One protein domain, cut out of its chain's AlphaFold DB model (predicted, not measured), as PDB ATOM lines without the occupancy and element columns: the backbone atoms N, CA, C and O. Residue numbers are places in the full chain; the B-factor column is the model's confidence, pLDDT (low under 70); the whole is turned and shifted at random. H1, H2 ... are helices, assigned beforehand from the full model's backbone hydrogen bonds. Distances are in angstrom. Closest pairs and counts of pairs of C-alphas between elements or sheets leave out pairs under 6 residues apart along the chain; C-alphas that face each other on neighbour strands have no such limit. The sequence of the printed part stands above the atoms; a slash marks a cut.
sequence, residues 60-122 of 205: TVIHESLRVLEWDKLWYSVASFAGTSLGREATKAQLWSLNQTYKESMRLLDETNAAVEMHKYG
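Overview. This is residues 60 to 122 of the 205 residues of an uncharacterized protein of Nyssa sinensis (UniProt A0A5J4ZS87). A long single helix, H4, sticks out as a free arm from a small helical hairpin made of H2 and H3, with a short helix, H1, set crosswise at the open end of the hairpin, next to the start of H2. The arm, residues 99 to 122, makes much of the length, and it meets the rest through the link from H3. The printed part has 63 residues with four named helices, in the order H1, H2, H3, H4, and no named strand; the class is all helix. The whole is flat, spanning 44 by 32 by 16 A, and only just extended, close to loose, with a radius of gyration of the C-alphas of 16.0 A.

Arrangement. H4, residues 102 to 120, touches no helix and is apart from H1, residues 60 to 68, from H2, residues 71 to 80, and from H3, residues 85 to 96. H2 and H3 touch and form a helical hairpin. Their lines stand at a shallow tilt of 30 degrees, opposite ways, and their closest C-alphas, those of Ala 79 and Arg 88, are 4.6 A apart. The centres of H2 and H3 are 10.0 A apart. H1 and H2 are close but not clearly touching, with the closest C-alphas, those of Leu 66 and Asp 72, 7.9 A apart. The lines of H1 and H2 are only just about perpendicular, at 71 degrees. H1 and H3 are apart. In H1, H2, H3 and H4 every O i to N i+4 pair is within hydrogen-bond range.

Along the chain. H4 is the longest helix, 19 residues from Tyr 102 to Lys 120, and measures 27.1 A from its first to its last C-alpha. It begins with C-alpha 102 at (40.699, 45.913, 6.296) and ends with C-alpha 120 at (50.765, 42.244, -18.590). H3, residues 85 to 96, measures 16.6 A, and H2, residues 71 to 80, measures 14.2 A. H1, residues 60 to 68, measures 12.5 A and begins with C-alpha 60 at (39.258, 39.401, 22.889).

Size, cuts and confidence. The two C-alphas farthest apart, those of Val 68 and Gly 122, are 46.9 A apart. Residues 64 to 70, of which 64 to 68 belong to H1, stand free, and so do residues 99 to 122, of which 102 to 120 belong to H4. Without these stretches the body has 32 residues and spans 33 by 15 by 8 A. The links from H1 to H2, from H2 to H3 and from H3 to H4 are tight, with 2, 4 and 5 residues. The printed part has no cut. The mean pLDDT of the printed part is 81.9; it is under 70 in residues 60 to 61, residues 97 to 100 and residue 122.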
ATOM      1  N   THR A  60      39.646  40.430  21.910       67.69
ATOM      2  CA  THR A  60      39.258  39.401  22.889       67.69
ATOM      3  C   THR A  60      38.348  38.336  22.272       67.69
ATOM      4  O   THR A  60      38.576  37.150  22.488       67.69
ATOM      5  N   VAL A  61      37.370  38.731  21.443       69.25
ATOM      6  CA  VAL A  61      36.493  37.779  20.723       69.25
ATOM      7  C   VAL A  61      37.275  36.948  19.720       69.25
ATOM      8  O   VAL A  61      37.043  35.745  19.609       69.25
ATOM      9  N   ILE A  62      38.201  37.576  18.996       72.44
ATOM     10  CA  ILE A  62      39.040  36.887  18.019       72.44
ATOM     11  C   ILE A  62      39.948  35.879  18.735       72.44
ATOM     12  O   ILE A  62      39.918  34.707  18.380       72.44
ATOM     13  N   HIS A  63      40.673  36.276  19.787       71.56
ATOM     14  CA  HIS A  63      41.513  35.353  20.559       71.56
ATOM     15  C   HIS A  63      40.726  34.169  21.131       71.56
ATOM     16  O   HIS A  63      41.194  33.036  21.034       71.56
ATOM     17  N   GLU A  64      39.523  34.394  21.663       74.81
ATOM     18  CA  GLU A  64      38.714  33.300  22.207       74.81
ATOM     19  C   GLU A  64      38.146  32.391  21.103       74.81
ATOM     20  O   GLU A  64      38.167  31.169  21.234       74.81
ATOM     21  N   SER A  65      37.751  32.954  19.955       83.50
ATOM     22  CA  SER A  65      37.327  32.168  18.785       83.50
ATOM     23  C   SER A  65      38.465  31.301  18.229       83.50
ATOM     24  O   SER A  65      38.251  30.143  17.879       83.50
ATOM     25  N   LEU A  66      39.691  31.831  18.181       75.88
ATOM     26  CA  LEU A  66      40.875  31.085  17.745       75.88
ATOM     27  C   LEU A  66      41.268  29.991  18.747       75.88
ATOM     28  O   LEU A  66      41.636  28.893  18.328       75.88
ATOM     29  N   ARG A  67      41.123  30.243  20.055       78.25
ATOM     30  CA  ARG A  67      41.300  29.216  21.093       78.25
ATOM     31  C   ARG A  67      40.358  28.031  20.856       78.25
ATOM     32  O   ARG A  67      40.806  26.887  20.882       78.25
ATOM     33  N   VAL A  68      39.079  28.297  20.566       85.44
ATOM     34  CA  VAL A  68      38.071  27.261  20.258       85.44
ATOM     35  C   VAL A  68      38.411  26.476  18.982       85.44
ATOM     36  O   VAL A  68      38.159  25.276  18.921       85.44
ATOM     37  N   LEU A  69      39.031  27.115  17.985       81.75
ATOM     38  CA  LEU A  69      39.510  26.462  16.755       81.75
ATOM     39  C   LEU A  69      40.847  25.708  16.921       81.75
ATOM     40  O   LEU A  69      41.409  25.246  15.928       81.75
ATOM     41  N   GLU A  70      41.375  25.604  18.145       82.81
ATOM     42  CA  GLU A  70      42.698  25.041  18.457       82.81
ATOM     43  C   GLU A  70      43.836  25.654  17.615       82.81
ATOM     44  O   GLU A  70      44.795  24.972  17.238       82.81
ATOM     45  N   TRP A  71      43.728  26.948  17.296       81.94
ATOM     46  CA  TRP A  71      44.565  27.616  16.293       81.94
ATOM     47  C   TRP A  71      46.066  27.572  16.624       81.94
ATOM     48  O   TRP A  71      46.898  27.465  15.724       81.94
ATOM     49  N   ASP A  72      46.409  27.504  17.914       79.94
ATOM     50  CA  ASP A  72      47.766  27.239  18.398       79.94
ATOM     51  C   ASP A  72      48.367  25.964  17.778       79.94
ATOM     52  O   ASP A  72      49.506  25.970  17.305       79.94
ATOM     53  N   LYS A  73      47.602  24.862  17.711       85.75
ATOM     54  CA  LYS A  73      48.067  23.584  17.138       85.75
ATOM     55  C   LYS A  73      48.305  23.692  15.633       85.75
ATOM     56  O   LYS A  73      49.257  23.093  15.119       85.75
ATOM     57  N   LEU A  74      47.469  24.461  14.930       85.00
ATOM     58  CA  LEU A  74      47.667  24.756  13.512       85.00
ATOM     59  C   LEU A  74      48.961  25.550  13.315       85.00
ATOM     60  O   LEU A  74      49.773  25.175  12.475       85.00
ATOM     61  N   TRP A  75      49.203  26.583  14.121       80.00
ATOM     62  CA  TRP A  75      50.414  27.402  14.039       80.00
ATOM     63  C   TRP A  75      51.695  26.643  14.375       80.00
ATOM     64  O   TRP A  75      52.668  26.770  13.634       80.00
ATOM     65  N   TYR A  76      51.702  25.795  15.407       82.81
ATOM     66  CA  TYR A  76      52.834  24.894  15.661       82.81
ATOM     67  C   TYR A  76      53.091  23.949  14.478       82.81
ATOM     68  O   TYR A  76      54.245  23.730  14.106       82.81
ATOM     69  N   SER A  77      52.028  23.442  13.845       88.94
ATOM     70  CA  SER A  77      52.138  22.585  12.660       88.94
ATOM     71  C   SER A  77      52.688  23.351  11.452       88.94
ATOM     72  O   SER A  77      53.643  22.891  10.833       88.94
ATOM     73  N   VAL A  78      52.158  24.539  11.144       87.94
ATOM     74  CA  VAL A  78      52.613  25.390  10.028       87.94
ATOM     75  C   VAL A  78      54.057  25.852  10.236       87.94
ATOM     76  O   VAL A  78      54.877  25.718   9.330       87.94
ATOM     77  N   ALA A  79      54.408  26.305  11.442       87.00
ATOM     78  CA  ALA A  79      55.776  26.691  11.772       87.00
ATOM     79  C   ALA A  79      56.759  25.514  11.643       87.00
ATOM     80  O   ALA A  79      57.900  25.727  11.246       87.00
ATOM     81  N   SER A  80      56.342  24.267  11.908       88.06
ATOM     82  CA  SER A  80      57.218  23.089  11.771       88.06
ATOM     83  C   SER A  80      57.740  22.846  10.344       88.06
ATOM     84  O   SER A  80      58.789  22.220  10.194       88.06
ATOM     85  N   PHE A  81      57.081  23.389   9.311       90.62
ATOM     86  CA  PHE A  81      57.555  23.322   7.924       90.62
ATOM     87  C   PHE A  81      58.734  24.263   7.628       90.62
ATOM     88  O   PHE A  81      59.449  24.041   6.649       90.62
ATOM     89  N   ALA A  82      58.976  25.291   8.449       90.88
ATOM     90  CA  ALA A  82      60.150  26.139   8.282       90.88
ATOM     91  C   ALA A  82      61.417  25.406   8.769       90.88
ATOM     92  O   ALA A  82      61.549  25.019   9.937       90.88
ATOM     93  N   GLY A  83      62.368  25.220   7.844       88.62
ATOM     94  CA  GLY A  83      63.571  24.407   8.058       88.62
ATOM     95  C   GLY A  83      64.537  24.942   9.123       88.62
ATOM     96  O   GLY A  83      65.299  24.169   9.696       88.62
ATOM     97  N   THR A  84      64.481  26.238   9.445       91.69
ATOM     98  CA  THR A  84      65.330  26.887  10.457       91.69
ATOM     99  C   THR A  84      64.504  27.337  11.659       91.69
ATOM    100  O   THR A  84      63.350  27.730  11.509       91.69
ATOM    101  N   SER A  85      65.091  27.322  12.861       88.88
ATOM    102  CA  SER A  85      64.445  27.818  14.091       88.88
ATOM    103  C   SER A  85      63.974  29.268  13.957       88.88
ATOM    104  O   SER A  85      62.835  29.568  14.302       88.88
ATOM    105  N   LEU A  86      64.806  30.137  13.373       87.31
ATOM    106  CA  LEU A  86      64.452  31.526  13.072       87.31
ATOM    107  C   LEU A  86      63.236  31.619  12.139       87.31
ATOM    108  O   LEU A  86      62.335  32.414  12.391       87.31
ATOM    109  N   GLY A  87      63.172  30.770  11.107       90.88
ATOM    110  CA  GLY A  87      62.006  30.671  10.232       90.88
ATOM    111  C   GLY A  87      60.742  30.269  10.994       90.88
ATOM    112  O   GLY A  87      59.701  30.879  10.786       90.88
ATOM    113  N   ARG A  88      60.832  29.316  11.936       91.75
ATOM    114  CA  ARG A  88      59.681  28.903  12.765       91.75
ATOM    115  C   ARG A  88      59.144  30.052  13.616       91.75
ATOM    116  O   ARG A  88      57.936  30.272  13.632       91.75
ATOM    117  N   GLU A  89      60.020  30.793  14.292       86.50
ATOM    118  CA  GLU A  89      59.603  31.926  15.129       86.50
ATOM    119  C   GLU A  89      59.090  33.110  14.294       86.50
ATOM    120  O   GLU A  89      58.066  33.698  14.640       86.50
ATOM    121  N   ALA A  90      59.705  33.403  13.142       85.56
ATOM    122  CA  ALA A  90      59.195  34.407  12.206       85.56
ATOM    123  C   ALA A  90      57.803  34.031  11.660       85.56
ATOM    124  O   ALA A  90      56.902  34.869  11.632       85.56
ATOM    125  N   THR A  91      57.591  32.759  11.294       83.38
ATOM    126  CA  THR A  91      56.279  32.243  10.872       83.38
ATOM    127  C   THR A  91      55.237  32.383  11.984       83.38
ATOM    128  O   THR A  91      54.136  32.854  11.708       83.38
ATOM    129  N   LYS A  92      55.570  32.057  13.242       82.88
ATOM    130  CA  LYS A  92      54.669  32.291  14.387       82.88
ATOM    131  C   LYS A  92      54.330  33.772  14.563       82.88
ATOM    132  O   LYS A  92      53.164  34.089  14.754       82.88
ATOM    133  N   ALA A  93      55.314  34.670  14.478       81.88
ATOM    134  CA  ALA A  93      55.094  36.108  14.653       81.88
ATOM    135  C   ALA A  93      54.151  36.694  13.585       81.88
ATOM    136  O   ALA A  93      53.246  37.454  13.923       81.88
ATOM    137  N   GLN A  94      54.317  36.291  12.320       77.69
ATOM    138  CA  GLN A  94      53.438  36.687  11.208       77.69
ATOM    139  C   GLN A  94      52.026  36.092  11.319       77.69
ATOM    140  O   GLN A  94      51.039  36.735  10.971       77.69
ATOM    141  N   LEU A  95      51.906  34.864  11.822       75.31
ATOM    142  CA  LEU A  95      50.609  34.233  12.065       75.31
ATOM    143  C   LEU A  95      49.879  34.858  13.265       75.31
ATOM    144  O   LEU A  95      48.658  35.001  13.230       75.31
ATOM    145  N   TRP A  96      50.619  35.281  14.295       70.00
ATOM    146  CA  TRP A  96      50.083  35.947  15.484       70.00
ATOM    147  C   TRP A  96      49.662  37.405  15.230       70.00
ATOM    148  O   TRP A  96      48.818  37.930  15.960       70.00
ATOM    149  N   SER A  97      50.191  38.075  14.194       66.62
ATOM    150  CA  SER A  97      49.802  39.444  13.817       66.62
ATOM    151  C   SER A  97      48.419  39.509  13.152       66.62
ATOM    152  O   SER A  97      48.265  39.905  12.002       66.62
ATOM    153  N   LEU A  98      47.383  39.164  13.916       60.34
ATOM    154  CA  LEU A  98      45.981  39.113  13.490       60.34
ATOM    155  C   LEU A  98      45.306  40.476  13.289       60.34
ATOM    156  O   LEU A  98      44.130  40.532  12.935       60.34
ATOM    157  N   ASN A  99      46.030  41.579  13.474       60.72
ATOM    158  CA  ASN A  99      45.525  42.924  13.207       60.72
ATOM    159  C   ASN A  99      45.756  43.352  11.745       60.72
ATOM    160  O   ASN A  99      46.135  44.496  11.473       60.72
ATOM    161  N   GLN A 100      45.513  42.438  10.797       64.44
ATOM    162  CA  GLN A 100      45.418  42.759   9.373       64.44
ATOM    163  C   GLN A 100      44.164  43.623   9.170       64.44
ATOM    164  O   GLN A 100      43.064  43.136   8.910       64.44
ATOM    165  N   THR A 101      44.313  44.931   9.371       73.62
ATOM    166  CA  THR A 101      43.212  45.887   9.236       73.62
ATOM    167  C   THR A 101      42.676  45.831   7.804       73.62
ATOM    168  O   THR A 101      43.459  45.753   6.861       73.62
ATOM    169  N   TYR A 102      41.353  45.921   7.619       75.62
ATOM    170  CA  TYR A 102      40.699  45.913   6.296       75.62
ATOM    171  C   TYR A 102      41.381  46.853   5.281       75.62
ATOM    172  O   TYR A 102      41.578  46.491   4.126       75.62
ATOM    173  N   LYS A 103      41.836  48.023   5.750       77.38
ATOM    174  CA  LYS A 103      42.638  48.989   4.988       77.38
ATOM    175  C   LYS A 103      43.916  48.386   4.388       77.38
ATOM    176  O   LYS A 103      44.187  48.615   3.218       77.38
ATOM    177  N   GLU A 104      44.673  47.600   5.151       80.69
ATOM    178  CA  GLU A 104      45.896  46.949   4.658       80.69
ATOM    179  C   GLU A 104      45.582  45.738   3.776       80.69
ATOM    180  O   GLU A 104      46.319  45.465   2.835       80.69
ATOM    181  N   SER A 105      44.459  45.047   4.009       81.44
ATOM    182  CA  SER A 105      43.969  44.045   3.050       81.44
ATOM    183  C   SER A 105      43.632  44.671   1.694       81.44
ATOM    184  O   SER A 105      43.841  44.030   0.669       81.44
ATOM    185  N   MET A 106      43.114  45.904   1.675       83.44
ATOM    186  CA  MET A 106      42.821  46.618   0.429       83.44
ATOM    187  C   MET A 106      44.093  47.158  -0.222       83.44
ATOM    188  O   MET A 106      44.298  46.923  -1.407       83.44
ATOM    189  N   ARG A 107      45.013  47.733   0.564       90.88
ATOM    190  CA  ARG A 107      46.326  48.181   0.073       90.88
ATOM    191  C   ARG A 107      47.120  47.054  -0.600       90.88
ATOM    192  O   ARG A 107      47.707  47.269  -1.652       90.88
ATOM    193  N   LEU A 108      47.114  45.851  -0.015       91.56
ATOM    194  CA  LEU A 108      47.745  44.668  -0.614       91.56
ATOM    195  C   LEU A 108      47.041  44.203  -1.896       91.56
ATOM    196  O   LEU A 108      47.695  43.643  -2.776       91.56
ATOM    197  N   LEU A 109      45.728  44.416  -2.020       91.00
ATOM    198  CA  LEU A 109      44.997  44.104  -3.247       91.00
ATOM    199  C   LEU A 109      45.367  45.086  -4.367       91.00
ATOM    200  O   LEU A 109      45.611  44.644  -5.488       91.00
ATOM    201  N   ASP A 110      45.491  46.377  -4.050       92.25
ATOM    202  CA  ASP A 110      45.948  47.413  -4.986       92.25
ATOM    203  C   ASP A 110      47.397  47.147  -5.444       92.25
ATOM    204  O   ASP A 110      47.690  47.176  -6.639       92.25
ATOM    205  N   GLU A 111      48.288  46.793  -4.509       93.38
ATOM    206  CA  GLU A 111      49.677  46.381  -4.773       93.38
ATOM    207  C   GLU A 111      49.744  45.124  -5.662       93.38
ATOM    208  O   GLU A 111      50.508  45.072  -6.628       93.38
ATOM    209  N   THR A 112      48.886  44.133  -5.399       92.06
ATOM    210  CA  THR A 112      48.787  42.917  -6.222       92.06
ATOM    211  C   THR A 112      48.245  43.228  -7.620       92.06
ATOM    212  O   THR A 112      48.748  42.682  -8.603       92.06
ATOM    213  N   ASN A 113      47.253  44.117  -7.743       92.81
ATOM    214  CA  ASN A 113      46.723  44.530  -9.043       92.81
ATOM    215  C   ASN A 113      47.790  45.263  -9.868       92.81
ATOM    216  O   ASN A 113      47.981  44.931 -11.037       92.81
ATOM    217  N   ALA A 114      48.545  46.175  -9.247       89.00
ATOM    218  CA  ALA A 114      49.680  46.838  -9.885       89.00
ATOM    219  C   ALA A 114      50.725  45.821 -10.383       89.00
ATOM    220  O   ALA A 114      51.131  45.880 -11.542       89.00
ATOM    221  N   ALA A 115      51.091  44.824  -9.566       86.94
ATOM    222  CA  ALA A 115      52.017  43.762  -9.973       86.94
ATOM    223  C   ALA A 115      51.490  42.917 -11.155       86.94
ATOM    224  O   ALA A 115      52.255  42.550 -12.051       86.94
ATOM    225  N   VAL A 116      50.182  42.640 -11.203       87.12
ATOM    226  CA  VAL A 116      49.535  41.942 -12.331       87.12
ATOM    227  C   VAL A 116      49.538  42.797 -13.601       87.12
ATOM    228  O   VAL A 116      49.758  42.270 -14.692       87.12
ATOM    229  N   GLU A 117      49.334  44.110 -13.500       86.69
ATOM    230  CA  GLU A 117      49.426  45.014 -14.652       86.69
ATOM    231  C   GLU A 117      50.868  45.170 -15.148       86.69
ATOM    232  O   GLU A 117      51.108  45.057 -16.349       86.69
ATOM    233  N   MET A 118      51.843  45.281 -14.242       83.62
ATOM    234  CA  MET A 118      53.275  45.235 -14.570       83.62
ATOM    235  C   MET A 118      53.652  43.929 -15.292       83.62
ATOM    236  O   MET A 118      54.447  43.953 -16.230       83.62
ATOM    237  N   HIS A 119      53.042  42.795 -14.929       78.69
ATOM    238  CA  HIS A 119      53.214  41.528 -15.647       78.69
ATOM    239  C   HIS A 119      52.599  41.547 -17.061       78.69
ATOM    240  O   HIS A 119      53.208  41.021 -17.993       78.69
ATOM    241  N   LYS A 120      51.423  42.165 -17.263       81.12
ATOM    242  CA  LYS A 120      50.765  42.244 -18.590       81.12
ATOM    243  C   LYS A 120      51.613  42.971 -19.639       81.12
ATOM    244  O   LYS A 120      51.596  42.566 -20.796       81.12
ATOM    245  N   TYR A 121      52.353  44.008 -19.247       75.81
ATOM    246  CA  TYR A 121      53.169  44.819 -20.162       75.81
ATOM    247  C   TYR A 121      54.612  44.306 -20.347       75.81
ATOM    248  O   TYR A 121      55.488  45.063 -20.753       75.81
ATOM    249  N   GLY A 122      54.858  43.014 -20.084       67.31
ATOM    250  CA  GLY A 122      56.151  42.347 -20.307       67.31
ATOM    251  C   GLY A 122      56.916  41.972 -19.033       67.31
ATOM    252  O   GLY A 122      58.022  41.440 -19.121       67.31
TER     253      GLY A 122